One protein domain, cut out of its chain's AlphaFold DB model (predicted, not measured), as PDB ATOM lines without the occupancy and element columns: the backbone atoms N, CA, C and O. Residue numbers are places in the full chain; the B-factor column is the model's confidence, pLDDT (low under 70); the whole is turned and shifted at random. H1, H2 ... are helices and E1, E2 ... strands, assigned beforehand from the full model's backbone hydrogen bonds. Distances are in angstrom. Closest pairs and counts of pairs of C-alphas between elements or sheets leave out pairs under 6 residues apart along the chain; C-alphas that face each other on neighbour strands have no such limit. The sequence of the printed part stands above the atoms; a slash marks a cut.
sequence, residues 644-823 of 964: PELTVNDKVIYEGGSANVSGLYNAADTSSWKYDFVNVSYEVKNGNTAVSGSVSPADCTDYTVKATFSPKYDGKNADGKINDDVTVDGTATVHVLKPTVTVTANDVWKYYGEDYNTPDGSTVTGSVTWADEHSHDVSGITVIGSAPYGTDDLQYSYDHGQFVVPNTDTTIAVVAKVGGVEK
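What this domain is: This is residues 644 to 823 of the 964 residues of the protein "VWFA domain-containing protein" of Clostridiales bacterium (UniProt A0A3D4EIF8). A long rod is built along one strand, E4, whose first part makes a row of three strands with E2 and E3 and whose later part pairs with E6, where the small sheet E7 E8 E9 packs over it in a loose, only partly face-to-face sandwich. E1 runs beside the middle of E4, the small helix H1 is by the E2 E3 E4 part, and loops make both tips, residues 716 to 721 sticking out at one and residues 752 to 764 lying by E5 at the other. The printed part has 180 residues, under half of them in named elements, along the chain E1 H1 E2 E3 E4 E5 E6 E7 E8 E9; the class is mostly strand. The five-strand sheet is mixed and branched at E4, and the sheet E7 E8 E9 is antiparallel. The whole is extended, with a radius of gyration of the C-alphas of 28.0 A and spans of 102 by 28 by 24 A.

Where its parts are: E4, residues 726 to 744, runs 58.1 A from C-alpha 726 at (26.934, 136.026, 21.903) to C-alpha 744 at (47.573, 190.374, 23.090). In the same sheet are E3, residues 701 to 711, 32.5 A; E2, residues 678 to 686, 26.4 A; E6, residues 765 to 772, 23.0 A; and E1, residues 651 to 654. The other sheet holds E7, residues 795 to 798; E8, residues 810 to 818, 25.9 A; and E9, residues 821 to 823, ending at C-alpha 823 at (51.401, 179.041, 28.083). H1 is residues 661 to 664 and E5 residues 748 to 751.

How they stand to each other: E2 E3 E4 and E7 E8 E9 are meanders, each strand the antiparallel neighbour of the one before. In the hairpin E3 and E4, N 703 and O 732 are 2.8 A apart, within hydrogen-bond range; in the hairpin E2 and E3, N 681 and O 708 are at 2.9 A. The pairing of E4 is staggered: E3 and E6 lie on one side of it, and E1, parallel to it, on the other side, with N 735 and O 651 at 2.8 A. E6 is antiparallel to E4, with N 740 and O 769 at 2.8 A. H1 is on this strongly twisted sheet, over none of its strands, at a height of 5.5 A; it is too short for an O i to N i+4 pair. The two sheets form a sandwich, two sheets face to face, their best planes 14 degrees apart; the closest C-alphas of E4 and E8, Val 743 and Ala 816, are 7.0 A apart. In the hairpin E7 and E8, N 797 and O 815 are at 2.9 A; in the hairpin E8 and E9, N 823 and O 816 are at 2.9 A. E5 pairs with no named strand and is apart from E4 and E6.

The domain as a whole: The C-alphas farthest apart, those of Asn 717 and Gly 753, are 102.3 A apart. The printed part has no cut. The link E6 to E7, 22 residues, is long, and there the chain changes from one sheet to the other. The mean pLDDT of the printed part is 87.7; residues 755 to 761, residue 775 and residues 800 to 808 are under 70.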
ATOM      1  N   PRO A 644      21.515 140.411  21.742       93.69
ATOM      2  CA  PRO A 644      22.428 141.243  22.515       93.69
ATOM      3  C   PRO A 644      22.140 142.735  22.308       93.69
ATOM      4  O   PRO A 644      21.934 143.198  21.187       93.69
ATOM      5  N   GLU A 645      22.237 143.511  23.385       91.50
ATOM      6  CA  GLU A 645      22.128 144.970  23.347       91.50
ATOM      7  C   GLU A 645      23.332 145.634  24.028       91.50
ATOM      8  O   GLU A 645      23.806 145.198  25.080       91.50
ATOM      9  N   LEU A 646      23.850 146.709  23.433       94.81
ATOM     10  CA  LEU A 646      24.932 147.504  24.006       94.81
ATOM     11  C   LEU A 646      24.711 148.977  23.688       94.81
ATOM     12  O   LEU A 646      24.589 149.369  22.533       94.81
ATOM     13  N   THR A 647      24.694 149.800  24.735       95.94
ATOM     14  CA  THR A 647      24.739 151.259  24.615       95.94
ATOM     15  C   THR A 647      26.075 151.751  25.150       95.94
ATOM     16  O   THR A 647      26.414 151.488  26.307       95.94
ATOM     17  N   VAL A 648      26.812 152.463  24.306       96.56
ATOM     18  CA  VAL A 648      28.082 153.119  24.630       96.56
ATOM     19  C   VAL A 648      27.869 154.618  24.825       96.56
ATOM     20  O   VAL A 648      26.926 155.186  24.279       96.56
ATOM     21  N   ASN A 649      28.716 155.248  25.638       95.19
ATOM     22  CA  ASN A 649      28.604 156.658  25.990       95.19
ATOM     23  C   ASN A 649      29.952 157.364  25.839       95.19
ATOM     24  O   ASN A 649      30.904 157.040  26.555       95.19
ATOM     25  N   ASP A 650      29.979 158.408  25.020       95.69
ATOM     26  CA  ASP A 650      31.130 159.300  24.934       95.69
ATOM     27  C   ASP A 650      31.299 160.112  26.224       95.69
ATOM     28  O   ASP A 650      30.348 160.361  26.983       95.69
ATOM     29  N   LYS A 651      32.541 160.518  26.499       95.75
ATOM     30  CA  LYS A 651      32.906 161.353  27.653       95.75
ATOM     31  C   LYS A 651      33.782 162.507  27.216       95.75
ATOM     32  O   LYS A 651      34.556 162.378  26.280       95.75
ATOM     33  N   VAL A 652      33.700 163.612  27.949       96.31
ATOM     34  CA  VAL A 652      34.529 164.798  27.714       96.31
ATOM     35  C   VAL A 652      35.310 165.108  28.985       96.31
ATOM     36  O   VAL A 652      34.722 165.226  30.061       96.31
ATOM     37  N   ILE A 653      36.629 165.232  28.869       96.19
ATOM     38  CA  ILE A 653      37.552 165.596  29.953       96.19
ATOM     39  C   ILE A 653      38.402 166.800  29.538       96.19
ATOM     40  O   ILE A 653      38.589 167.057  28.352       96.19
ATOM     41  N   TYR A 654      38.955 167.527  30.506       95.56
ATOM     42  CA  TYR A 654      40.055 168.458  30.243       95.56
ATOM     43  C   TYR A 654      41.385 167.702  30.120       95.56
ATOM     44  O   TYR A 654      41.536 166.624  30.700       95.56
ATOM     45  N   GLU A 655      42.361 168.273  29.412       93.12
ATOM     46  CA  GLU A 655      43.741 167.771  29.381       93.12
ATOM     47  C   GLU A 655      44.270 167.499  30.805       93.12
ATOM     48  O   GLU A 655      44.174 168.343  31.698       93.12
ATOM     49  N   GLY A 656      44.806 166.293  31.027       89.44
ATOM     50  CA  GLY A 656      45.258 165.820  32.343       89.44
ATOM     51  C   GLY A 656      44.149 165.289  33.265       89.44
ATOM     52  O   GLY A 656      44.449 164.790  34.350       89.44
ATOM     53  N   GLY A 657      42.882 165.366  32.848       93.75
ATOM     54  CA  GLY A 657      41.733 164.782  33.540       93.75
ATOM     55  C   GLY A 657      41.615 163.266  33.360       93.75
ATOM     56  O   GLY A 657      42.429 162.619  32.699       93.75
ATOM     57  N   SER A 658      40.586 162.670  33.965       95.12
ATOM     58  CA  SER A 658      40.301 161.239  33.835       95.12
ATOM     59  C   SER A 658      38.805 160.959  33.724       95.12
ATOM     60  O   SER A 658      37.976 161.678  34.285       95.12
ATOM     61  N   ALA A 659      38.458 159.898  32.999       95.19
ATOM     62  CA  ALA A 659      37.104 159.368  32.902       95.19
ATOM     63  C   ALA A 659      37.064 157.945  33.468       95.19
ATOM     64  O   ALA A 659      37.994 157.160  33.281       95.19
ATOM     65  N   ASN A 660      35.982 157.596  34.164       95.06
ATOM     66  CA  ASN A 660      35.783 156.230  34.641       95.06
ATOM     67  C   ASN A 660      35.359 155.325  33.475       95.06
ATOM     68  O   ASN A 660      34.405 155.642  32.762       95.06
ATOM     69  N   VAL A 661      36.034 154.186  33.320       93.81
ATOM     70  CA  VAL A 661      35.767 153.188  32.276       93.81
ATOM     71  C   VAL A 661      34.336 152.655  32.361       93.81
ATOM     72  O   VAL A 661      33.706 152.449  31.329       93.81
ATOM     73  N   SER A 662      33.776 152.492  33.566       91.94
ATOM     74  CA  SER A 662      32.385 152.035  33.728       91.94
ATOM     75  C   SER A 662      31.348 153.053  33.252       91.94
ATOM     76  O   SER A 662      30.185 152.706  33.094       91.94
ATOM     77  N   GLY A 663      31.747 154.307  33.020       93.75
ATOM     78  CA  GLY A 663      30.877 155.332  32.453       93.75
ATOM     79  C   GLY A 663      30.756 155.267  30.930       93.75
ATOM     80  O   GLY A 663      29.878 155.939  30.390       93.75
ATOM     81  N   LEU A 664      31.615 154.501  30.245       95.81
ATOM     82  CA  LEU A 664      31.671 154.408  28.777       95.81
ATOM     83  C   LEU A 664      30.570 153.529  28.177       95.81
ATOM     84  O   LEU A 664      30.436 153.450  26.961       95.81
ATOM     85  N   TYR A 665      29.778 152.867  29.013       96.12
ATOM     86  CA  TYR A 665      28.659 152.039  28.589       96.12
ATOM     87  C   TYR A 665      27.571 152.023  29.653       96.12
ATOM     88  O   TYR A 665      27.820 152.323  30.822       96.12
ATOM     89  N   ASN A 666      26.359 151.659  29.248       94.19
ATOM     90  CA  ASN A 666      25.279 151.378  30.184       94.19
ATOM     91  C   ASN A 666      25.318 149.891  30.525       94.19
ATOM     92  O   ASN A 666      25.027 149.044  29.681       94.19
ATOM     93  N   ALA A 667      25.723 149.574  31.755       90.81
ATOM     94  CA  ALA A 667      25.698 148.203  32.240       90.81
ATOM     95  C   ALA A 667      24.249 147.699  32.315       90.81
ATOM     96  O   ALA A 667      23.372 148.392  32.833       90.81
ATOM     97  N   ALA A 668      24.020 146.487  31.817       88.88
ATOM     98  CA  ALA A 668      22.746 145.797  31.912       88.88
ATOM     99  C   ALA A 668      22.345 145.616  33.382       88.88
ATOM    100  O   ALA A 668      23.154 145.183  34.209       88.88
ATOM    101  N   ASP A 669      21.081 145.900  33.701       87.44
ATOM    102  CA  ASP A 669      20.505 145.560  35.001       87.44
ATOM    103  C   ASP A 669      20.186 144.061  35.038       87.44
ATOM    104  O   ASP A 669      19.073 143.626  34.741       87.44
ATOM    105  N   THR A 670      21.184 143.259  35.402       85.31
ATOM    106  CA  THR A 670      21.084 141.792  35.452       85.31
ATOM    107  C   THR A 670      20.133 141.270  36.535       85.31
ATOM    108  O   THR A 670      19.905 140.063  36.603       85.31
ATOM    109  N   SER A 671      19.550 142.152  37.360       82.06
ATOM    110  CA  SER A 671      18.456 141.810  38.276       82.06
ATOM    111  C   SER A 671      17.077 141.815  37.601       82.06
ATOM    112  O   SER A 671      16.111 141.279  38.148       82.06
ATOM    113  N   SER A 672      16.979 142.389  36.399       91.75
ATOM    114  CA  SER A 672      15.769 142.386  35.584       91.75
ATOM    115  C   SER A 672      15.474 140.998  35.016       91.75
ATOM    116  O   SER A 672      16.370 140.293  34.551       91.75
ATOM    117  N   TRP A 673      14.181 140.660  34.940       91.38
ATOM    118  CA  TRP A 673      13.686 139.398  34.379       91.38
ATOM    119  C   TRP A 673      14.191 139.119  32.954       91.38
ATOM    120  O   TRP A 673      14.268 137.964  32.535       91.38
ATOM    121  N   LYS A 674      14.550 140.181  32.224       94.12
ATOM    122  CA  LYS A 674      15.103 140.132  30.870       94.12
ATOM    123  C   LYS A 674      16.371 139.280  30.770       94.12
ATOM    124  O   LYS A 674      16.572 138.646  29.741       94.12
ATOM    125  N   TYR A 675      17.181 139.233  31.832       93.00
ATOM    126  CA  TYR A 675      18.481 138.551  31.877       93.00
ATOM    127  C   TYR A 675      18.470 137.293  32.765       93.00
ATOM    128  O   TYR A 675      19.525 136.778  33.149       93.00
ATOM    129  N   ASP A 676      17.291 136.759  33.106       92.12
ATOM    130  CA  ASP A 676      17.164 135.595  33.998       92.12
ATOM    131  C   ASP A 676      17.978 134.378  33.501       92.12
ATOM    132  O   ASP A 676      18.464 133.605  34.328       92.12
ATOM    133  N   PHE A 677      18.241 134.266  32.190       93.00
ATOM    134  CA  PHE A 677      18.915 133.124  31.544       93.00
ATOM    135  C   PHE A 677      20.293 133.420  30.940       93.00
ATOM    136  O   PHE A 677      20.921 132.508  30.398       93.00
ATOM    137  N   VAL A 678      20.800 134.648  31.073       93.75
ATOM    138  CA  VAL A 678      22.110 135.054  30.539       93.75
ATOM    139  C   VAL A 678      22.940 135.791  31.586       93.75
ATOM    140  O   VAL A 678      22.417 136.529  32.418       93.75
ATOM    141  N   ASN A 679      24.249 135.585  31.560       90.81
ATOM    142  CA  ASN A 679      25.220 136.404  32.272       90.81
ATOM    143  C   ASN A 679      25.775 137.444  31.303       90.81
ATOM    144  O   ASN A 679      26.106 137.101  30.171       90.81
ATOM    145  N   VAL A 680      25.909 138.690  31.753       93.69
ATOM    146  CA  VAL A 680      26.462 139.775  30.934       93.69
ATOM    147  C   VAL A 680      27.802 140.205  31.516       93.69
ATOM    148  O   VAL A 680      27.907 140.478  32.712       93.69
ATOM    149  N   SER A 681      28.829 140.261  30.674       92.81
ATOM    150  CA  SER A 681      30.151 140.777  31.034       92.81
ATOM    151  C   SER A 681      30.625 141.810  30.020       92.81
ATOM    152  O   SER A 681      30.278 141.733  28.843       92.81
ATOM    153  N   TYR A 682      31.409 142.781  30.487       94.38
ATOM    154  CA  TYR A 682      31.917 143.876  29.669       94.38
ATOM    155  C   TYR A 682      33.440 143.876  29.667       94.38
ATOM    156  O   TYR A 682      34.077 143.761  30.715       94.38
ATOM    157  N   GLU A 683      34.017 144.060  28.490       94.56
ATOM    158  CA  GLU A 683      35.442 144.275  28.286       94.56
ATOM    159  C   GLU A 683      35.631 145.600  27.548       94.56
ATOM    160  O   GLU A 683      35.008 145.827  26.514       94.56
ATOM    161  N   VAL A 684      36.493 146.478  28.065       96.25
ATOM    162  CA  VAL A 684      36.840 147.738  27.398       96.25
ATOM    163  C   VAL A 684      38.301 147.691  26.979       96.25
ATOM    164  O   VAL A 684      39.171 147.348  27.786       96.25
ATOM    165  N   LYS A 685      38.581 148.034  25.723       95.12
ATOM    166  CA  LYS A 685      39.926 148.028  25.144       95.12
ATOM    167  C   LYS A 685      40.280 149.365  24.509       95.12
ATOM    168  O   LYS A 685      39.444 149.997  23.877       95.12
ATOM    169  N   ASN A 686      41.547 149.748  24.633       94.25
ATOM    170  CA  ASN A 686      42.190 150.733  23.768       94.25
ATOM    171  C   ASN A 686      43.074 149.971  22.769       94.25
ATOM    172  O   ASN A 686      44.080 149.362  23.156       94.25
ATOM    173  N   GLY A 687      42.655 149.927  21.504       90.56
ATOM    174  CA  GLY A 687      43.215 149.001  20.521       90.56
ATOM    175  C   GLY A 687      43.081 147.552  21.001       90.56
ATOM    176  O   GLY A 687      41.982 147.069  21.253       90.56
ATOM    177  N   ASN A 688      44.207 146.859  21.186       88.25
ATOM    178  CA  ASN A 688      44.220 145.473  21.678       88.25
ATOM    179  C   ASN A 688      44.390 145.353  23.204       88.25
ATOM    180  O   ASN A 688      44.398 144.240  23.732       88.25
ATOM    181  N   THR A 689      44.541 146.470  23.919       91.25
ATOM    182  CA  THR A 689      44.894 146.481  25.345       91.25
ATOM    183  C   THR A 689      43.653 146.689  26.206       91.25
ATOM    184  O   THR A 689      42.984 147.710  26.073       91.25
ATOM    185  N   ALA A 690      43.363 145.754  27.113       90.44
ATOM    186  CA  ALA A 690      42.267 145.889  28.074       90.44
ATOM    187  C   ALA A 690      42.540 147.010  29.092       90.44
ATOM    188  O   ALA A 690      43.656 147.138  29.601       90.44
ATOM    189  N   VAL A 691      41.514 147.803  29.403       92.62
ATOM    190  CA  VAL A 691      41.579 148.927  30.349       92.62
ATOM    191  C   VAL A 691      40.475 148.820  31.401       92.62
ATOM    192  O   VAL A 691      39.386 148.315  31.137       92.62
ATOM    193  N   SER A 692      40.748 149.287  32.619       90.00
ATOM    194  CA  SER A 692      39.803 149.261  33.742       90.00
ATOM    195  C   SER A 692      40.044 150.432  34.699       90.00
ATOM    196  O   SER A 692      41.073 151.104  34.634       90.00
ATOM    197  N   GLY A 693      39.079 150.709  35.582       92.62
ATOM    198  CA  GLY A 693      39.164 151.825  36.525       92.62
ATOM    199  C   GLY A 693      38.963 153.170  35.828       92.62
ATOM    200  O   GLY A 693      37.849 153.490  35.424       92.62
ATOM    201  N   SER A 694      40.023 153.959  35.690       94.19
ATOM    202  CA  SER A 694      39.977 155.274  35.043       94.19
ATOM    203  C   SER A 694      40.979 155.373  33.903       94.19
ATOM    204  O   SER A 694      42.103 154.887  34.021       94.19
ATOM    205  N   VAL A 695      40.598 156.073  32.839       94.75
ATOM    206  CA  VAL A 695      41.461 156.391  31.698       94.75
ATOM    207  C   VAL A 695      41.725 157.893  31.628       94.75
ATOM    208  O   VAL A 695      40.830 158.696  31.885       94.75
ATOM    209  N   SER A 696      42.957 158.255  31.276       95.19
ATOM    210  CA  SER A 696      43.433 159.639  31.118       95.19
ATOM    211  C   SER A 696      44.224 159.761  29.816       95.19
ATOM    212  O   SER A 696      45.453 159.855  29.854       95.19
ATOM    213  N   PRO A 697      43.562 159.644  28.654       94.88
ATOM    214  CA  PRO A 697      44.258 159.781  27.386       94.88
ATOM    215  C   PRO A 697      44.776 161.219  27.201       94.88
ATOM    216  O   PRO A 697      44.183 162.172  27.703       94.88
ATOM    217  N   ALA A 698      45.901 161.367  26.496       91.69
ATOM    218  CA  ALA A 698      46.478 162.680  26.180       91.69
ATOM    219  C   ALA A 698      45.713 163.400  25.053       91.69
ATOM    220  O   ALA A 698      45.654 164.627  25.027       91.69
ATOM    221  N   ASP A 699      45.104 162.621  24.159       92.44
ATOM    222  CA  ASP A 699      44.341 163.070  22.999       92.44
ATOM    223  C   ASP A 699      42.986 162.354  22.953       92.44
ATOM    224  O   ASP A 699      42.790 161.343  23.636       92.44
ATOM    225  N   CYS A 700      42.053 162.842  22.133       93.31
ATOM    226  CA  CYS A 700      40.772 162.166  21.922       93.31
ATOM    227  C   CYS A 700      41.014 160.709  21.503       93.31
ATOM    228  O   CYS A 700      41.748 160.448  20.550       93.31
ATOM    229  N   THR A 701      40.458 159.764  22.262       94.75
ATOM    230  CA  THR A 701      40.777 158.338  22.119       94.75
ATOM    231  C   THR A 701      39.512 157.497  22.105       94.75
ATOM    232  O   THR A 701      38.667 157.624  22.994       94.75
ATOM    233  N   ASP A 702      39.435 156.601  21.127       95.38
ATOM    234  CA  ASP A 702      38.367 155.620  20.987       95.38
ATOM    235  C   ASP A 702      38.646 154.375  21.830       95.38
ATOM    236  O   ASP A 702      39.753 153.825  21.841       95.38
ATOM    237  N   TYR A 703      37.607 153.899  22.508       96.50
ATOM    238  CA  TYR A 703      37.618 152.677  23.291       96.50
ATOM    239  C   TYR A 703      36.562 151.719  22.755       96.50
ATOM    240  O   TYR A 703      35.378 152.047  22.694       96.50
ATOM    241  N   THR A 704      36.982 150.504  22.410       97.50
ATOM    242  CA  THR A 704      36.059 149.431  22.041       97.50
ATOM    243  C   THR A 704      35.487 148.824  23.312       97.50
ATOM    244  O   THR A 704      36.227 148.268  24.127       97.50
ATOM    245  N   VAL A 705      34.173 148.914  23.480       96.94
ATOM    246  CA  VAL A 705      33.421 148.219  24.522       96.94
ATOM    247  C   VAL A 705      32.812 146.972  23.903       96.94
ATOM    248  O   VAL A 705      32.051 147.068  22.949       96.94
ATOM    249  N   LYS A 706      33.116 145.805  24.461       96.06
ATOM    250  CA  LYS A 706      32.535 144.523  24.074       96.06
ATOM    251  C   LYS A 706      31.676 143.992  25.214       96.06
ATOM    252  O   LYS A 706      32.185 143.770  26.311       96.06
ATOM    253  N   ALA A 707      30.400 143.750  24.946       95.94
ATOM    254  CA  ALA A 707      29.510 143.015  25.834       95.94
ATOM    255  C   ALA A 707      29.440 141.547  25.397       95.94
ATOM    256  O   ALA A 707      29.305 141.250  24.210       95.94
ATOM    257  N   THR A 708      29.540 140.628  26.354       95.31
ATOM    258  CA  THR A 708      29.403 139.181  26.140       95.31
ATOM    259  C   THR A 708      28.222 138.665  26.946       95.31
ATOM    260  O   THR A 708      28.181 138.854  28.164       95.31
ATOM    261  N   PHE A 709      27.288 138.020  26.255       96.00
ATOM    262  CA  PHE A 709      26.073 137.414  26.780       96.00
ATOM    263  C   PHE A 709      26.241 135.899  26.775       96.00
ATOM    264  O   PHE A 709      26.203 135.265  25.721       96.00
ATOM    265  N   SER A 710      26.434 135.330  27.960       91.94
ATOM    266  CA  SER A 710      26.682 133.903  28.144       91.94
ATOM    267  C   SER A 710      25.443 133.207  28.700       91.94
ATOM    268  O   SER A 710      24.985 133.589  29.782       91.94
ATOM    269  N   PRO A 711      24.893 132.179  28.034       91.81
ATOM    270  CA  PRO A 711      23.802 131.386  28.591       91.81
ATOM    271  C   PRO A 711      24.168 130.807  29.967       91.81
ATOM    272  O   PRO A 711      25.260 130.275  30.166       91.81
ATOM    273  N   LYS A 712      23.243 130.862  30.932       88.44
ATOM    274  CA  LYS A 712      23.444 130.258  32.268       88.44
ATOM    275  C   LYS A 712      23.350 128.728  32.260       88.44
ATOM    276  O   LYS A 712      23.852 128.082  33.176       88.44
ATOM    277  N   TYR A 713      22.698 128.164  31.244       87.38
ATOM    278  CA  TYR A 713      22.409 126.737  31.108       87.38
ATOM    279  C   TYR A 713      22.896 126.210  29.751       87.38
ATOM    280  O   TYR A 713      22.994 126.963  28.783       87.38
ATOM    281  N   ASP A 714      23.179 124.910  29.660       82.25
ATOM    282  CA  ASP A 714      23.717 124.289  28.437       82.25
ATOM    283  C   ASP A 714      22.674 124.005  27.338       82.25
ATOM    284  O   ASP A 714      23.049 123.713  26.207       82.25
ATOM    285  N   GLY A 715      21.376 124.059  27.657       84.94
ATOM    286  CA  GLY A 715      20.286 123.878  26.695       84.94
ATOM    287  C   GLY A 715      20.090 122.458  26.155       84.94
ATOM    288  O   GLY A 715      19.222 122.266  25.308       84.94
ATOM    289  N   LYS A 716      20.834 121.445  26.629       82.50
ATOM    290  CA  LYS A 716      20.830 120.084  26.036       82.50
ATOM    291  C   LYS A 716      19.497 119.341  26.154       82.50
ATOM    292  O   LYS A 716      19.219 118.458  25.349       82.50
ATOM    293  N   ASN A 717      18.704 119.673  27.172       79.75
ATOM    294  CA  ASN A 717      17.398 119.059  27.439       79.75
ATOM    295  C   ASN A 717      16.222 119.938  26.978       79.75
ATOM    296  O   ASN A 717      15.076 119.630  27.301       79.75
ATOM    297  N   ALA A 718      16.506 121.038  26.281       87.88
ATOM    298  CA  ALA A 718      15.520 121.982  25.778       87.88
ATOM    299  C   ALA A 718      15.427 121.886  24.251       87.88
ATOM    300  O   ALA A 718      16.419 121.597  23.581       87.88
ATOM    301  N   ASP A 719      14.236 122.121  23.708       91.25
ATOM    302  CA  ASP A 719      14.027 122.110  22.262       91.25
ATOM    303  C   ASP A 719      14.535 123.412  21.611       91.25
ATOM    304  O   ASP A 719      14.598 124.461  22.256       91.25
ATOM    305  N   GLY A 720      14.916 123.360  20.335       90.62
ATOM    306  CA  GLY A 720      15.512 124.489  19.615       90.62
ATOM    307  C   GLY A 720      17.040 124.571  19.694       90.62
ATOM    308  O   GLY A 720      17.712 123.833  20.419       90.62
ATOM    309  N   LYS A 721      17.611 125.479  18.899       92.56
ATOM    310  CA  LYS A 721      19.063 125.627  18.745       92.56
ATOM    311  C   LYS A 721      19.707 126.122  20.044       92.56
ATOM    312  O   LYS A 721      19.333 127.172  20.552       92.56
ATOM    313  N   ILE A 722      20.705 125.387  20.538       93.06
ATOM    314  CA  ILE A 722      21.517 125.796  21.692       93.06
ATOM    315  C   ILE A 722      22.255 127.097  21.355       93.06
ATOM    316  O   ILE A 722      22.876 127.208  20.295       93.06
ATOM    317  N   ASN A 723      22.182 128.068  22.262       92.56
ATOM    318  CA  ASN A 723      22.970 129.289  22.191       92.56
ATOM    319  C   ASN A 723      24.362 129.054  22.778       92.56
ATOM    320  O   ASN A 723      24.484 128.447  23.844       92.56
ATOM    321  N   ASP A 724      25.369 129.605  22.107       93.31
ATOM    322  CA  ASP A 724      26.707 129.835  22.650       93.31
ATOM    323  C   ASP A 724      26.809 131.280  23.176       93.31
ATOM    324  O   ASP A 724      25.830 132.031  23.159       93.31
ATOM    325  N   ASP A 725      27.998 131.685  23.624       93.38
ATOM    326  CA  ASP A 725      28.279 133.080  23.962       93.38
ATOM    327  C   ASP A 725      28.046 133.993  22.749       93.38
ATOM    328  O   ASP A 725      28.663 133.827  21.692       93.38
ATOM    329  N   VAL A 726      27.190 135.000  22.919       95.81
ATOM    330  CA  VAL A 726      26.934 136.026  21.903       95.81
ATOM    331  C   VAL A 726      27.605 137.322  22.324       95.81
ATOM    332  O   VAL A 726      27.515 137.743  23.477       95.81
ATOM    333  N   THR A 727      28.296 137.974  21.392       95.50
ATOM    334  CA  THR A 727      29.028 139.210  21.675       95.50
ATOM    335  C   THR A 727      28.592 140.336  20.762       95.50
ATOM    336  O   THR A 727      28.421 140.116  19.565       95.50
ATOM    337  N   VAL A 728      28.497 141.538  21.319       96.44
ATOM    338  CA  VAL A 728      28.285 142.786  20.580       96.44
ATOM    339  C   VAL A 728      29.322 143.805  21.034       96.44
ATOM    340  O   VAL A 728      29.683 143.852  22.213       96.44
ATOM    341  N   ASP A 729      29.822 144.600  20.102       95.94
ATOM    342  CA  ASP A 729      30.804 145.642  20.348       95.94
ATOM    343  C   ASP A 729      30.328 147.014  19.859       95.94
ATOM    344  O   ASP A 729      29.502 147.139  18.957       95.94
ATOM    345  N   GLY A 730      30.832 148.055  20.513       96.00
ATOM    346  CA  GLY A 730      30.576 149.450  20.190       96.00
ATOM    347  C   GLY A 730      31.764 150.319  20.583       96.00
ATOM    348  O   GLY A 730      32.612 149.908  21.379       96.00
ATOM    349  N   THR A 731      31.827 151.527  20.036       96.25
ATOM    350  CA  THR A 731      32.933 152.461  20.278       96.25
ATOM    351  C   THR A 731      32.451 153.633  21.116       96.25
ATOM    352  O   THR A 731      31.484 154.288  20.739       96.25
ATOM    353  N   ALA A 732      33.129 153.889  22.235       96.12
ATOM    354  CA  ALA A 732      32.974 155.108  23.022       96.12
ATOM    355  C   ALA A 732      34.229 155.969  22.877       96.12
ATOM    356  O   ALA A 732      35.342 155.465  23.056       96.12
ATOM    357  N   THR A 733      34.067 157.263  22.636       94.88
ATOM    358  CA  THR A 733      35.179 158.208  22.529       94.88
ATOM    359  C   THR A 733      35.318 159.015  23.820       94.88
ATOM    360  O   THR A 733      34.358 159.576  24.357       94.88
ATOM    361  N   VAL A 734      36.542 159.085  24.352       95.94
ATOM    362  CA  VAL A 734      36.897 160.051  25.401       95.94
ATOM    363  C   VAL A 734      37.529 161.262  24.727       95.94
ATOM    364  O   VAL A 734      38.684 161.209  24.308       95.94
ATOM    365  N   HIS A 735      36.765 162.345  24.630       95.06
ATOM    366  CA  HIS A 735      37.191 163.634  24.098       95.06
ATOM    367  C   HIS A 735      38.031 164.398  25.120       95.06
ATOM    368  O   HIS A 735      37.654 164.509  26.290       95.06
ATOM    369  N   VAL A 736      39.150 164.963  24.667       95.38
ATOM    370  CA  VAL A 736      40.074 165.743  25.495       95.38
ATOM    371  C   VAL A 736      40.037 167.198  25.044       95.38
ATOM    372  O   VAL A 736      40.481 167.537  23.948       95.38
ATOM    373  N   LEU A 737      39.510 168.070  25.902       94.56
ATOM    374  CA  LEU A 737      39.552 169.509  25.693       94.56
ATOM    375  C   LEU A 737      40.953 170.014  26.013       94.56
ATOM    376  O   LEU A 737      41.453 169.807  27.123       94.56
ATOM    377  N   LYS A 738      41.551 170.732  25.068       91.56
ATOM    378  CA  LYS A 738      42.867 171.349  25.218       91.56
ATOM    379  C   LYS A 738      42.765 172.869  25.298       91.56
ATOM    380  O   LYS A 738      41.837 173.463  24.737       91.56
ATOM    381  N   PRO A 739      43.686 173.517  26.027       92.00
ATOM    382  CA  PRO A 739      43.640 174.950  26.226       92.00
ATOM    383  C   PRO A 739      44.250 175.667  25.024       92.00
ATOM    384  O   PRO A 739      45.404 175.448  24.668       92.00
ATOM    385  N   THR A 740      43.509 176.607  24.458       90.75
ATOM    386  CA  THR A 740      44.073 177.663  23.620       90.75
ATOM    387  C   THR A 740      44.212 178.910  24.478       90.75
ATOM    388  O   THR A 740      43.219 179.445  24.977       90.75
ATOM    389  N   VAL A 741      45.453 179.356  24.672       92.06
ATOM    390  CA  VAL A 741      45.760 180.602  25.376       92.06
ATOM    391  C   VAL A 741      46.181 181.637  24.350       92.06
ATOM    392  O   VAL A 741      47.183 181.467  23.658       92.06
ATOM    393  N   THR A 742      45.426 182.723  24.255       90.94
ATOM    394  CA  THR A 742      45.776 183.868  23.413       90.94
ATOM    395  C   THR A 742      46.157 185.035  24.296       90.94
ATOM    396  O   THR A 742      45.467 185.316  25.273       90.94
ATOM    397  N   VAL A 743      47.235 185.728  23.943       90.25
ATOM    398  CA  VAL A 743      47.703 186.918  24.657       90.25
ATOM    399  C   VAL A 743      47.942 188.009  23.637       90.25
ATOM    400  O   VAL A 743      48.631 187.803  22.638       90.25
ATOM    401  N   THR A 744      47.375 189.177  23.898       88.44
ATOM    402  CA  THR A 744      47.573 190.374  23.090       88.44
ATOM    403  C   THR A 744      48.103 191.494  23.969       88.44
ATOM    404  O   THR A 744      47.762 191.590  25.150       88.44
ATOM    405  N   ALA A 745      48.964 192.320  23.392       88.00
ATOM    406  CA  ALA A 745      49.511 193.508  24.019       88.00
ATOM    407  C   ALA A 745      49.504 194.636  22.984       88.00
ATOM    408  O   ALA A 745      49.694 194.388  21.794       88.00
ATOM    409  N   ASN A 746      49.258 195.862  23.439       86.44
ATOM    410  CA  ASN A 746      49.239 197.041  22.578       86.44
ATOM    411  C   ASN A 746      50.559 197.803  22.679       86.44
ATOM    412  O   ASN A 746      51.098 197.964  23.776       86.44
ATOM    413  N   ASP A 747      51.037 198.330  21.558       87.31
ATOM    414  CA  ASP A 747      52.200 199.214  21.544       87.31
ATOM    415  C   ASP A 747      51.928 200.501  22.326       87.31
ATOM    416  O   ASP A 747      50.799 201.000  22.401       87.31
ATOM    417  N   VAL A 748      52.984 201.057  22.913       83.75
ATOM    418  CA  VAL A 748      52.897 202.238  23.776       83.75
ATOM    419  C   VAL A 748      53.887 203.295  23.339       83.75
ATOM    420  O   VAL A 748      54.971 203.002  22.847       83.75
ATOM    421  N   TRP A 749      53.521 204.553  23.559       85.00
ATOM    422  CA  TRP A 749      54.375 205.689  23.249       85.00
ATOM    423  C   TRP A 749      54.749 206.416  24.533       85.00
ATOM    424  O   TRP A 749      53.863 206.904  25.239       85.00
ATOM    425  N   LYS A 750      56.047 206.522  24.819       82.75
ATOM    426  CA  LYS A 750      56.571 207.108  26.062       82.75
ATOM    427  C   LYS A 750      57.615 208.172  25.775       82.75
ATOM    428  O   LYS A 750      58.400 208.023  24.842       82.75
ATOM    429  N   TYR A 751      57.616 209.259  26.547       84.38
ATOM    430  CA  TYR A 751      58.594 210.322  26.334       84.38
ATOM    431  C   TYR A 751      59.969 209.908  26.862       84.38
ATOM    432  O   TYR A 751      60.104 209.299  27.920       84.38
ATOM    433  N   TYR A 752      61.010 210.248  26.110       83.19
ATOM    434  CA  TYR A 752      62.394 210.006  26.479       83.19
ATOM    435  C   TYR A 752      62.703 210.646  27.845       83.19
ATOM    436  O   TYR A 752      62.403 211.817  28.057       83.19
ATOM    437  N   GLY A 753      63.279 209.886  28.780       75.12
ATOM    438  CA  GLY A 753      63.591 210.344  30.142       75.12
ATOM    439  C   GLY A 753      62.442 210.277  31.163       75.12
ATOM    440  O   GLY A 753      62.669 210.615  32.322       75.12
ATOM    441  N   GLU A 754      61.235 209.854  30.769       77.06
ATOM    442  CA  GLU A 754      60.122 209.575  31.694       77.06
ATOM    443  C   GLU A 754      60.444 208.338  32.554       77.06
ATOM    444  O   GLU A 754      61.046 207.383  32.056       77.06
ATOM    445  N   ASP A 755      60.055 208.346  33.836       66.62
ATOM    446  CA  ASP A 755      60.109 207.139  34.670       66.62
ATOM    447  C   ASP A 755      59.207 206.058  34.063       66.62
ATOM    448  O   ASP A 755      58.017 206.280  33.828       66.62
ATOM    449  N   TYR A 756      59.774 204.878  33.821       60.31
ATOM    450  CA  TYR A 756      59.047 203.730  33.294       60.31
ATOM    451  C   TYR A 756      59.288 202.517  34.185       60.31
ATOM    452  O   TYR A 756      60.346 201.895  34.132       60.31
ATOM    453  N   ASN A 757      58.291 202.175  34.998       57.38
ATOM    454  CA  ASN A 757      58.256 200.893  35.687       57.38
ATOM    455  C   ASN A 757      57.435 199.934  34.823       57.38
ATOM    456  O   ASN A 757      56.248 200.172  34.602       57.38
ATOM    457  N   THR A 758      58.033 198.845  34.336       55.03
ATOM    458  CA  THR A 758      57.234 197.728  33.817       55.03
ATOM    459  C   THR A 758      56.302 197.252  34.948       55.03
ATOM    460  O   THR A 758      56.787 197.007  36.055       55.03
ATOM    461  N   PRO A 759      54.971 197.173  34.732       54.62
ATOM    462  CA  PRO A 759      54.272 197.038  33.452       54.62
ATOM    463  C   PRO A 759      53.393 198.246  33.055       54.62
ATOM    464  O   PRO A 759      52.436 198.075  32.299       54.62
ATOM    465  N   ASP A 760      53.659 199.456  33.551       55.88
ATOM    466  CA  ASP A 760      52.750 200.594  33.360       55.88
ATOM    467  C   ASP A 760      52.804 201.162  31.931       55.88
ATOM    468  O   ASP A 760      53.573 202.073  31.605       55.88
ATOM    469  N   GLY A 761      51.911 200.670  31.069       63.81
ATOM    470  CA  GLY A 761      51.560 201.367  29.831       63.81
ATOM    471  C   GLY A 761      50.764 200.569  28.804       63.81
ATOM    472  O   GLY A 761      49.947 201.168  28.108       63.81
ATOM    473  N   SER A 762      50.995 199.256  28.677       75.31
ATOM    474  CA  SER A 762      50.320 198.428  27.662       75.31
ATOM    475  C   SER A 762      49.086 197.749  28.243       75.31
ATOM    476  O   SER A 762      49.120 197.205  29.346       75.31
ATOM    477  N   THR A 763      47.983 197.745  27.497       81.44
ATOM    478  CA  THR A 763      46.823 196.916  27.837       81.44
ATOM    479  C   THR A 763      47.104 195.484  27.396       81.44
ATOM    480  O   THR A 763      46.915 195.148  26.228       81.44
ATOM    481  N   VAL A 764      47.569 194.652  28.327       85.38
ATOM    482  CA  VAL A 764      47.715 193.211  28.104       85.38
ATOM    483  C   VAL A 764      46.382 192.537  28.380       85.38
ATOM    484  O   VAL A 764      45.829 192.669  29.472       85.38
ATOM    485  N   THR A 765      45.867 191.805  27.398       87.25
ATOM    486  CA  THR A 765      44.688 190.958  27.584       87.25
ATOM    487  C   THR A 765      45.010 189.537  27.170       87.25
ATOM    488  O   THR A 765      45.617 189.296  26.125       87.25
ATOM    489  N   GLY A 766      44.618 188.597  28.018       89.81
ATOM    490  CA  GLY A 766      44.691 187.178  27.737       89.81
ATOM    491  C   GLY A 766      43.301 186.570  27.749       89.81
ATOM    492  O   GLY A 766      42.391 187.090  28.393       89.81
ATOM    493  N   SER A 767      43.140 185.458  27.051       91.50
ATOM    494  CA  SER A 767      41.961 184.610  27.181       91.50
ATOM    495  C   SER A 767      42.355 183.150  27.098       91.50
ATOM    496  O   SER A 767      43.240 182.781  26.323       91.50
ATOM    497  N   VAL A 768      41.682 182.331  27.903       93.62
ATOM    498  CA  VAL A 768      41.813 180.874  27.889       93.62
ATOM    499  C   VAL A 768      40.498 180.283  27.411       93.62
ATOM    500  O   VAL A 768      39.449 180.518  28.012       93.62
ATOM    501  N   THR A 769      40.554 179.492  26.349       91.94
ATOM    502  CA  THR A 769      39.414 178.706  25.866       91.94
ATOM    503  C   THR A 769      39.799 177.240  25.803       91.94
ATOM    504  O   THR A 769      40.881 176.913  25.328       91.94
ATOM    505  N   TRP A 770      38.912 176.361  26.256       91.81
ATOM    506  CA  TRP A 770      39.109 174.914  26.213       91.81
ATOM    507  C   TRP A 770      38.218 174.319  25.128       91.81
ATOM    508  O   TRP A 770      37.002 174.505  25.173       91.81
ATOM    509  N   ALA A 771      38.815 173.636  24.157       90.00
ATOM    510  CA  ALA A 771      38.102 173.059  23.021       90.00
ATOM    511  C   ALA A 771      38.735 171.732  22.583       90.00
ATOM    512  O   ALA A 771      39.906 171.475  22.862       90.00
ATOM    513  N   ASP A 772      37.956 170.894  21.904       87.12
ATOM    514  CA  ASP A 772      38.460 169.696  21.231       87.12
ATOM    515  C   ASP A 772      39.231 170.120  19.965       87.12
ATOM    516  O   ASP A 772      38.689 170.825  19.109       87.12
ATOM    517  N   GLU A 773      40.497 169.710  19.839       79.38
ATOM    518  CA  GLU A 773      41.369 170.089  18.711       79.38
ATOM    519  C   GLU A 773      40.886 169.559  17.352       79.38
ATOM    520  O   GLU A 773      41.197 170.143  16.314       79.38
ATOM    521  N   HIS A 774      40.109 168.478  17.342       76.69
ATOM    522  CA  HIS A 774      39.629 167.813  16.132       76.69
ATOM    523  C   HIS A 774      38.211 168.251  15.739       76.69
ATOM    524  O   HIS A 774      37.640 167.706  14.797       76.69
ATOM    525  N   SER A 775      37.654 169.271  16.408       69.31
ATOM    526  CA  SER A 775      36.324 169.832  16.110       69.31
ATOM    527  C   SER A 775      35.179 168.813  16.190       69.31
ATOM    528  O   SER A 775      34.185 168.944  15.475       69.31
ATOM    529  N   HIS A 776      35.302 167.804  17.057       80.00
ATOM    530  CA  HIS A 776      34.185 166.912  17.363       80.00
ATOM    531  C   HIS A 776      33.017 167.706  17.966       80.00
ATOM    532  O   HIS A 776      33.221 168.607  18.786       80.00
ATOM    533  N   ASP A 777      31.789 167.356  17.582       81.69
ATOM    534  CA  ASP A 777      30.600 167.910  18.225       81.69
ATOM    535  C   ASP A 777      30.389 167.231  19.581       81.69
ATOM    536  O   ASP A 777      29.816 166.151  19.680       81.69
ATOM    537  N   VAL A 778      30.882 167.880  20.631       87.88
ATOM    538  CA  VAL A 778      30.700 167.454  22.025       87.88
ATOM    539  C   VAL A 778      29.513 168.157  22.696       87.88
ATOM    540  O   VAL A 778      29.390 168.155  23.927       87.88
ATOM    541  N   SER A 779      28.638 168.808  21.918       82.31
ATOM    542  CA  SER A 779      27.486 169.525  22.463       82.31
ATOM    543  C   SER A 779      26.493 168.560  23.124       82.31
ATOM    544  O   SER A 779      26.132 167.518  22.592       82.31
ATOM    545  N   GLY A 780      26.070 168.884  24.350       84.31
ATOM    546  CA  GLY A 780      25.170 168.034  25.138       84.31
ATOM    547  C   GLY A 780      25.854 166.966  26.003       84.31
ATOM    548  O   GLY A 780      25.169 166.349  26.820       84.31
ATOM    549  N   ILE A 781      27.179 166.788  25.910       91.69
ATOM    550  CA  ILE A 781      27.936 165.908  26.813       91.69
ATOM    551  C   ILE A 781      28.498 166.729  27.982       91.69
ATOM    552  O   ILE A 781      29.208 167.716  27.793       91.69
ATOM    553  N   THR A 782      28.197 166.322  29.217       92.69
ATOM    554  CA  THR A 782      28.734 166.978  30.420       92.69
ATOM    555  C   THR A 782      30.245 166.767  30.525       92.69
ATOM    556  O   THR A 782      30.713 165.628  30.563       92.69
ATOM    557  N   VAL A 783      30.999 167.862  30.646       94.56
ATOM    558  CA  VAL A 783      32.449 167.817  30.880       94.56
ATOM    559  C   VAL A 783      32.733 167.339  32.304       94.56
ATOM    560  O   VAL A 783      32.155 167.838  33.270       94.56
ATOM    561  N   ILE A 784      33.618 166.354  32.441       93.75
ATOM    562  CA  ILE A 784      34.018 165.797  33.732       93.75
ATOM    563  C   ILE A 784      35.087 166.694  34.361       93.75
ATOM    564  O   ILE A 784      36.152 166.925  33.786       93.75
ATOM    565  N   GLY A 785      34.824 167.130  35.592       91.00
ATOM    566  CA  GLY A 785      35.725 167.994  36.351       91.00
ATOM    567  C   GLY A 785      35.583 169.470  35.982       91.00
ATOM    568  O   GLY A 785      34.577 169.894  35.419       91.00
ATOM    569  N   SER A 786      36.598 170.252  36.336       89.50
ATOM    570  CA  SER A 786      36.658 171.691  36.075       89.50
ATOM    571  C   SER A 786      37.872 172.008  35.217       89.50
ATOM    572  O   SER A 786      38.873 171.291  35.285       89.50
ATOM    573  N   ALA A 787      37.795 173.101  34.453       91.38
ATOM    574  CA  ALA A 787      38.931 173.597  33.691       91.38
ATOM    575  C   ALA A 787      40.149 173.755  34.624       91.38
ATOM    576  O   ALA A 787      40.015 174.401  35.666       91.38
ATOM    577  N   PRO A 788      41.321 173.186  34.279       90.75
ATOM    578  CA  PRO A 788      42.521 173.271  35.110       90.75
ATOM    579  C   PRO A 788      42.948 174.704  35.454       90.75
ATOM    580  O   PRO A 788      43.570 174.923  36.489       90.75
ATOM    581  N   TYR A 789      42.641 175.655  34.570       92.00
ATOM    582  CA  TYR A 789      42.820 177.091  34.762       92.00
ATOM    583  C   TYR A 789      41.936 177.872  33.781       92.00
ATOM    584  O   TYR A 789      41.596 177.381  32.695       92.00
ATOM    585  N   GLY A 790      41.574 179.091  34.166       91.25
ATOM    586  CA  GLY A 790      40.822 180.049  33.362       91.25
ATOM    587  C   GLY A 790      41.615 181.314  33.041       91.25
ATOM    588  O   GLY A 790      42.805 181.433  33.328       91.25
ATOM    589  N   THR A 791      40.928 182.284  32.438       91.19
ATOM    590  CA  THR A 791      41.504 183.594  32.097       91.19
ATOM    591  C   THR A 791      42.017 184.346  33.327       91.19
ATOM    592  O   THR A 791      43.070 184.976  33.254       91.19
ATOM    593  N   ASP A 792      41.322 184.232  34.461       90.25
ATOM    594  CA  ASP A 792      41.677 184.929  35.705       90.25
ATOM    595  C   ASP A 792      42.930 184.348  36.387       90.25
ATOM    596  O   ASP A 792      43.549 185.014  37.217       90.25
ATOM    597  N   ASP A 793      43.342 183.133  36.009       90.62
ATOM    598  CA  ASP A 793      44.546 182.475  36.528       90.62
ATOM    599  C   ASP A 793      45.820 182.861  35.751       90.62
ATOM    600  O   ASP A 793      46.928 182.464  36.134       90.62
ATOM    601  N   LEU A 794      45.687 183.614  34.650       91.75
ATOM    602  CA  LEU A 794      46.819 184.059  33.842       91.75
ATOM    603  C   LEU A 794      47.656 185.097  34.595       91.75
ATOM    604  O   LEU A 794      47.195 186.180  34.954       91.75
ATOM    605  N   GLN A 795      48.937 184.784  34.762       90.69
ATOM    606  CA  GLN A 795      49.940 185.675  35.331       90.69
ATOM    607  C   GLN A 795      50.878 186.146  34.229       90.69
ATOM    608  O   GLN A 795      51.433 185.336  33.490       90.69
ATOM    609  N   TYR A 796      51.099 187.452  34.131       88.31
ATOM    610  CA  TYR A 796      51.970 188.022  33.108       88.31
ATOM    611  C   TYR A 796      53.335 188.351  33.699       88.31
ATOM    612  O   TYR A 796      53.437 189.044  34.711       88.31
ATOM    613  N   SER A 797      54.391 187.867  33.052       85.50
ATOM    614  CA  SER A 797      55.760 188.301  33.319       85.50
ATOM    615  C   SER A 797      56.311 189.069  32.129       85.50
ATOM    616  O   SER A 797      56.022 188.725  30.983       85.50
ATOM    617  N   TYR A 798      57.126 190.071  32.427       82.94
ATOM    618  CA  TYR A 798      57.693 190.997  31.459       82.94
ATOM    619  C   TYR A 798      59.211 190.923  31.529       82.94
ATOM    620  O   TYR A 798      59.774 190.801  32.624       82.94
ATOM    621  N   ASP A 799      59.870 191.062  30.385       74.25
ATOM    622  CA  ASP A 799      61.302 191.337  30.388       74.25
ATOM    623  C   ASP A 799      61.562 192.728  30.984       74.25
ATOM    624  O   ASP A 799      60.851 193.699  30.705       74.25
ATOM    625  N   HIS A 800      62.575 192.826  31.849       62.59
ATOM    626  CA  HIS A 800      62.938 194.079  32.509       62.59
ATOM    627  C   HIS A 800      63.622 195.018  31.504       62.59
ATOM    628  O   HIS A 800      64.844 195.010  31.363       62.59
ATOM    629  N   GLY A 801      62.844 195.846  30.808       56.12
ATOM    630  CA  GLY A 801      63.371 196.989  30.063       56.12
ATOM    631  C   GLY A 801      63.610 198.154  31.019       56.12
ATOM    632  O   GLY A 801      62.645 198.734  31.506       56.12
ATOM    633  N   GLN A 802      64.869 198.481  31.330       56.09
ATOM    634  CA  GLN A 802      65.146 199.466  32.383       56.09
ATOM    635  C   GLN A 802      64.959 200.935  31.973       56.09
ATOM    636  O   GLN A 802      64.738 201.732  32.869       56.09
ATOM    637  N   PHE A 803      64.976 201.331  30.693       57.03
ATOM    638  CA  PHE A 803      64.748 202.736  30.292       57.03
ATOM    639  C   PHE A 803      64.274 202.848  28.834       57.03
ATOM    640  O   PHE A 803      64.639 202.018  28.003       57.03
ATOM    641  N   VAL A 804      63.528 203.911  28.493       61.09
ATOM    642  CA  VAL A 804      63.284 204.301  27.089       61.09
ATOM    643  C   VAL A 804      64.598 204.830  26.505       61.09
ATOM    644  O   VAL A 804      65.045 205.927  26.847       61.09
ATOM    645  N   VAL A 805      65.248 204.039  25.649       62.38
ATOM    646  CA  VAL A 805      66.527 204.383  25.001       62.38
ATOM    647  C   VAL A 805      66.270 205.341  23.825       62.38
ATOM    648  O   VAL A 805      65.290 205.169  23.097       62.38
ATOM    649  N   PRO A 806      67.117 206.365  23.588       61.72
ATOM    650  CA  PRO A 806      66.891 207.291  22.483       61.72
ATOM    651  C   PRO A 806      67.047 206.590  21.124       61.72
ATOM    652  O   PRO A 806      67.964 205.798  20.912       61.72
ATOM    653  N   ASN A 807      66.176 206.953  20.179       64.06
ATOM    654  CA  ASN A 807      66.223 206.579  18.757       64.06
ATOM    655  C   ASN A 807      66.107 205.078  18.432       64.06
ATOM    656  O   ASN A 807      66.478 204.680  17.328       64.06
ATOM    657  N   THR A 808      65.597 204.254  19.350       69.44
ATOM    658  CA  THR A 808      65.365 202.828  19.077       69.44
ATOM    659  C   THR A 808      64.071 202.365  19.735       69.44
ATOM    660  O   THR A 808      63.874 202.576  20.930       69.44
ATOM    661  N   ASP A 809      63.204 201.726  18.954       79.12
ATOM    662  CA  ASP A 809      62.055 200.993  19.476       79.12
ATOM    663  C   ASP A 809      62.541 199.888  20.421       79.12
ATOM    664  O   ASP A 809      63.501 199.174  20.118       79.12
ATOM    665  N   THR A 810      61.897 199.759  21.580       76.88
ATOM    666  CA  THR A 810      62.225 198.702  22.546       76.88
ATOM    667  C   THR A 810      61.116 197.661  22.551       76.88
ATOM    668  O   THR A 810      59.993 197.955  22.954       76.88
ATOM    669  N   THR A 811      61.426 196.442  22.112       82.31
ATOM    670  CA  THR A 811      60.497 195.307  22.186       82.31
ATOM    671  C   THR A 811      60.509 194.724  23.593       82.31
ATOM    672  O   THR A 811      61.556 194.290  24.073       82.31
ATOM    673  N   ILE A 812      59.347 194.679  24.240       81.94
ATOM    674  CA  ILE A 812      59.162 194.031  25.539       81.94
ATOM    675  C   ILE A 812      58.437 192.707  25.318       81.94
ATOM    676  O   ILE A 812      57.315 192.687  24.809       81.94
ATOM    677  N   ALA A 813      59.072 191.597  25.700       85.06
ATOM    678  CA  ALA A 813      58.416 190.297  25.702       85.06
ATOM    679  C   ALA A 813      57.419 190.214  26.863       85.06
ATOM    680  O   ALA A 813      57.727 190.579  28.003       85.06
ATOM    681  N   VAL A 814      56.223 189.718  26.562       87.69
ATOM    682  CA  VAL A 814      55.166 189.426  27.526       87.69
ATOM    683  C   VAL A 814      54.923 187.932  27.493       87.69
ATOM    684  O   VAL A 814      54.547 187.374  26.464       87.69
ATOM    685  N   VAL A 815      55.107 187.284  28.635       89.44
ATOM    686  CA  VAL A 815      54.865 185.852  28.783       89.44
ATOM    687  C   VAL A 815      53.685 185.654  29.719       89.44
ATOM    688  O   VAL A 815      53.751 186.063  30.880       89.44
ATOM    689  N   ALA A 816      52.622 185.019  29.231       90.81
ATOM    690  CA  ALA A 816      51.520 184.566  30.067       90.81
ATOM    691  C   ALA A 816      51.828 183.181  30.630       90.81
ATOM    692  O   ALA A 816      52.166 182.238  29.905       90.81
ATOM    693  N   LYS A 817      51.710 183.072  31.948       91.38
ATOM    694  CA  LYS A 817      52.063 181.900  32.736       91.38
ATOM    695  C   LYS A 817      50.899 181.471  33.611       91.38
ATOM    696  O   LYS A 817      50.149 182.302  34.109       91.38
ATOM    697  N   VAL A 818      50.818 180.171  33.864       90.69
ATOM    698  CA  VAL A 818      49.950 179.583  34.892       90.69
ATOM    699  C   VAL A 818      50.823 178.705  35.774       90.69
ATOM    700  O   VAL A 818      51.573 177.872  35.266       90.69
ATOM    701  N   GLY A 819      50.797 178.932  37.090       85.94
ATOM    702  CA  GLY A 819      51.654 178.196  38.030       85.94
ATOM    703  C   GLY A 819      53.157 178.301  37.719       85.94
ATOM    704  O   GLY A 819      53.907 177.372  37.998       85.94
ATOM    705  N   GLY A 820      53.597 179.399  37.092       85.25
ATOM    706  CA  GLY A 820      54.991 179.621  36.687       85.25
ATOM    707  C   GLY A 820      55.403 179.012  35.339       85.25
ATOM    708  O   GLY A 820      56.507 179.298  34.877       85.25
ATOM    709  N   VAL A 821      54.537 178.235  34.679       88.38
ATOM    710  CA  VAL A 821      54.799 177.633  33.358       88.38
ATOM    711  C   VAL A 821      54.259 178.534  32.251       88.38
ATOM    712  O   VAL A 821      53.106 178.955  32.313       88.38
ATOM    713  N   GLU A 822      55.076 178.812  31.235       92.44
ATOM    714  CA  GLU A 822      54.678 179.569  30.040       92.44
ATOM    715  C   GLU A 822      53.599 178.830  29.237       92.44
ATOM    716  O   GLU A 822      53.730 177.640  28.950       92.44
ATOM    717  N   LYS A 823      52.520 179.545  28.898       91.88
ATOM    718  CA  LYS A 823      51.401 179.041  28.083       91.88
ATOM    719  C   LYS A 823      51.298 179.726  26.730       91.88
ATOM    720  O   LYS A 823      50.932 179.088  25.751       91.88
TER     721      LYS A 823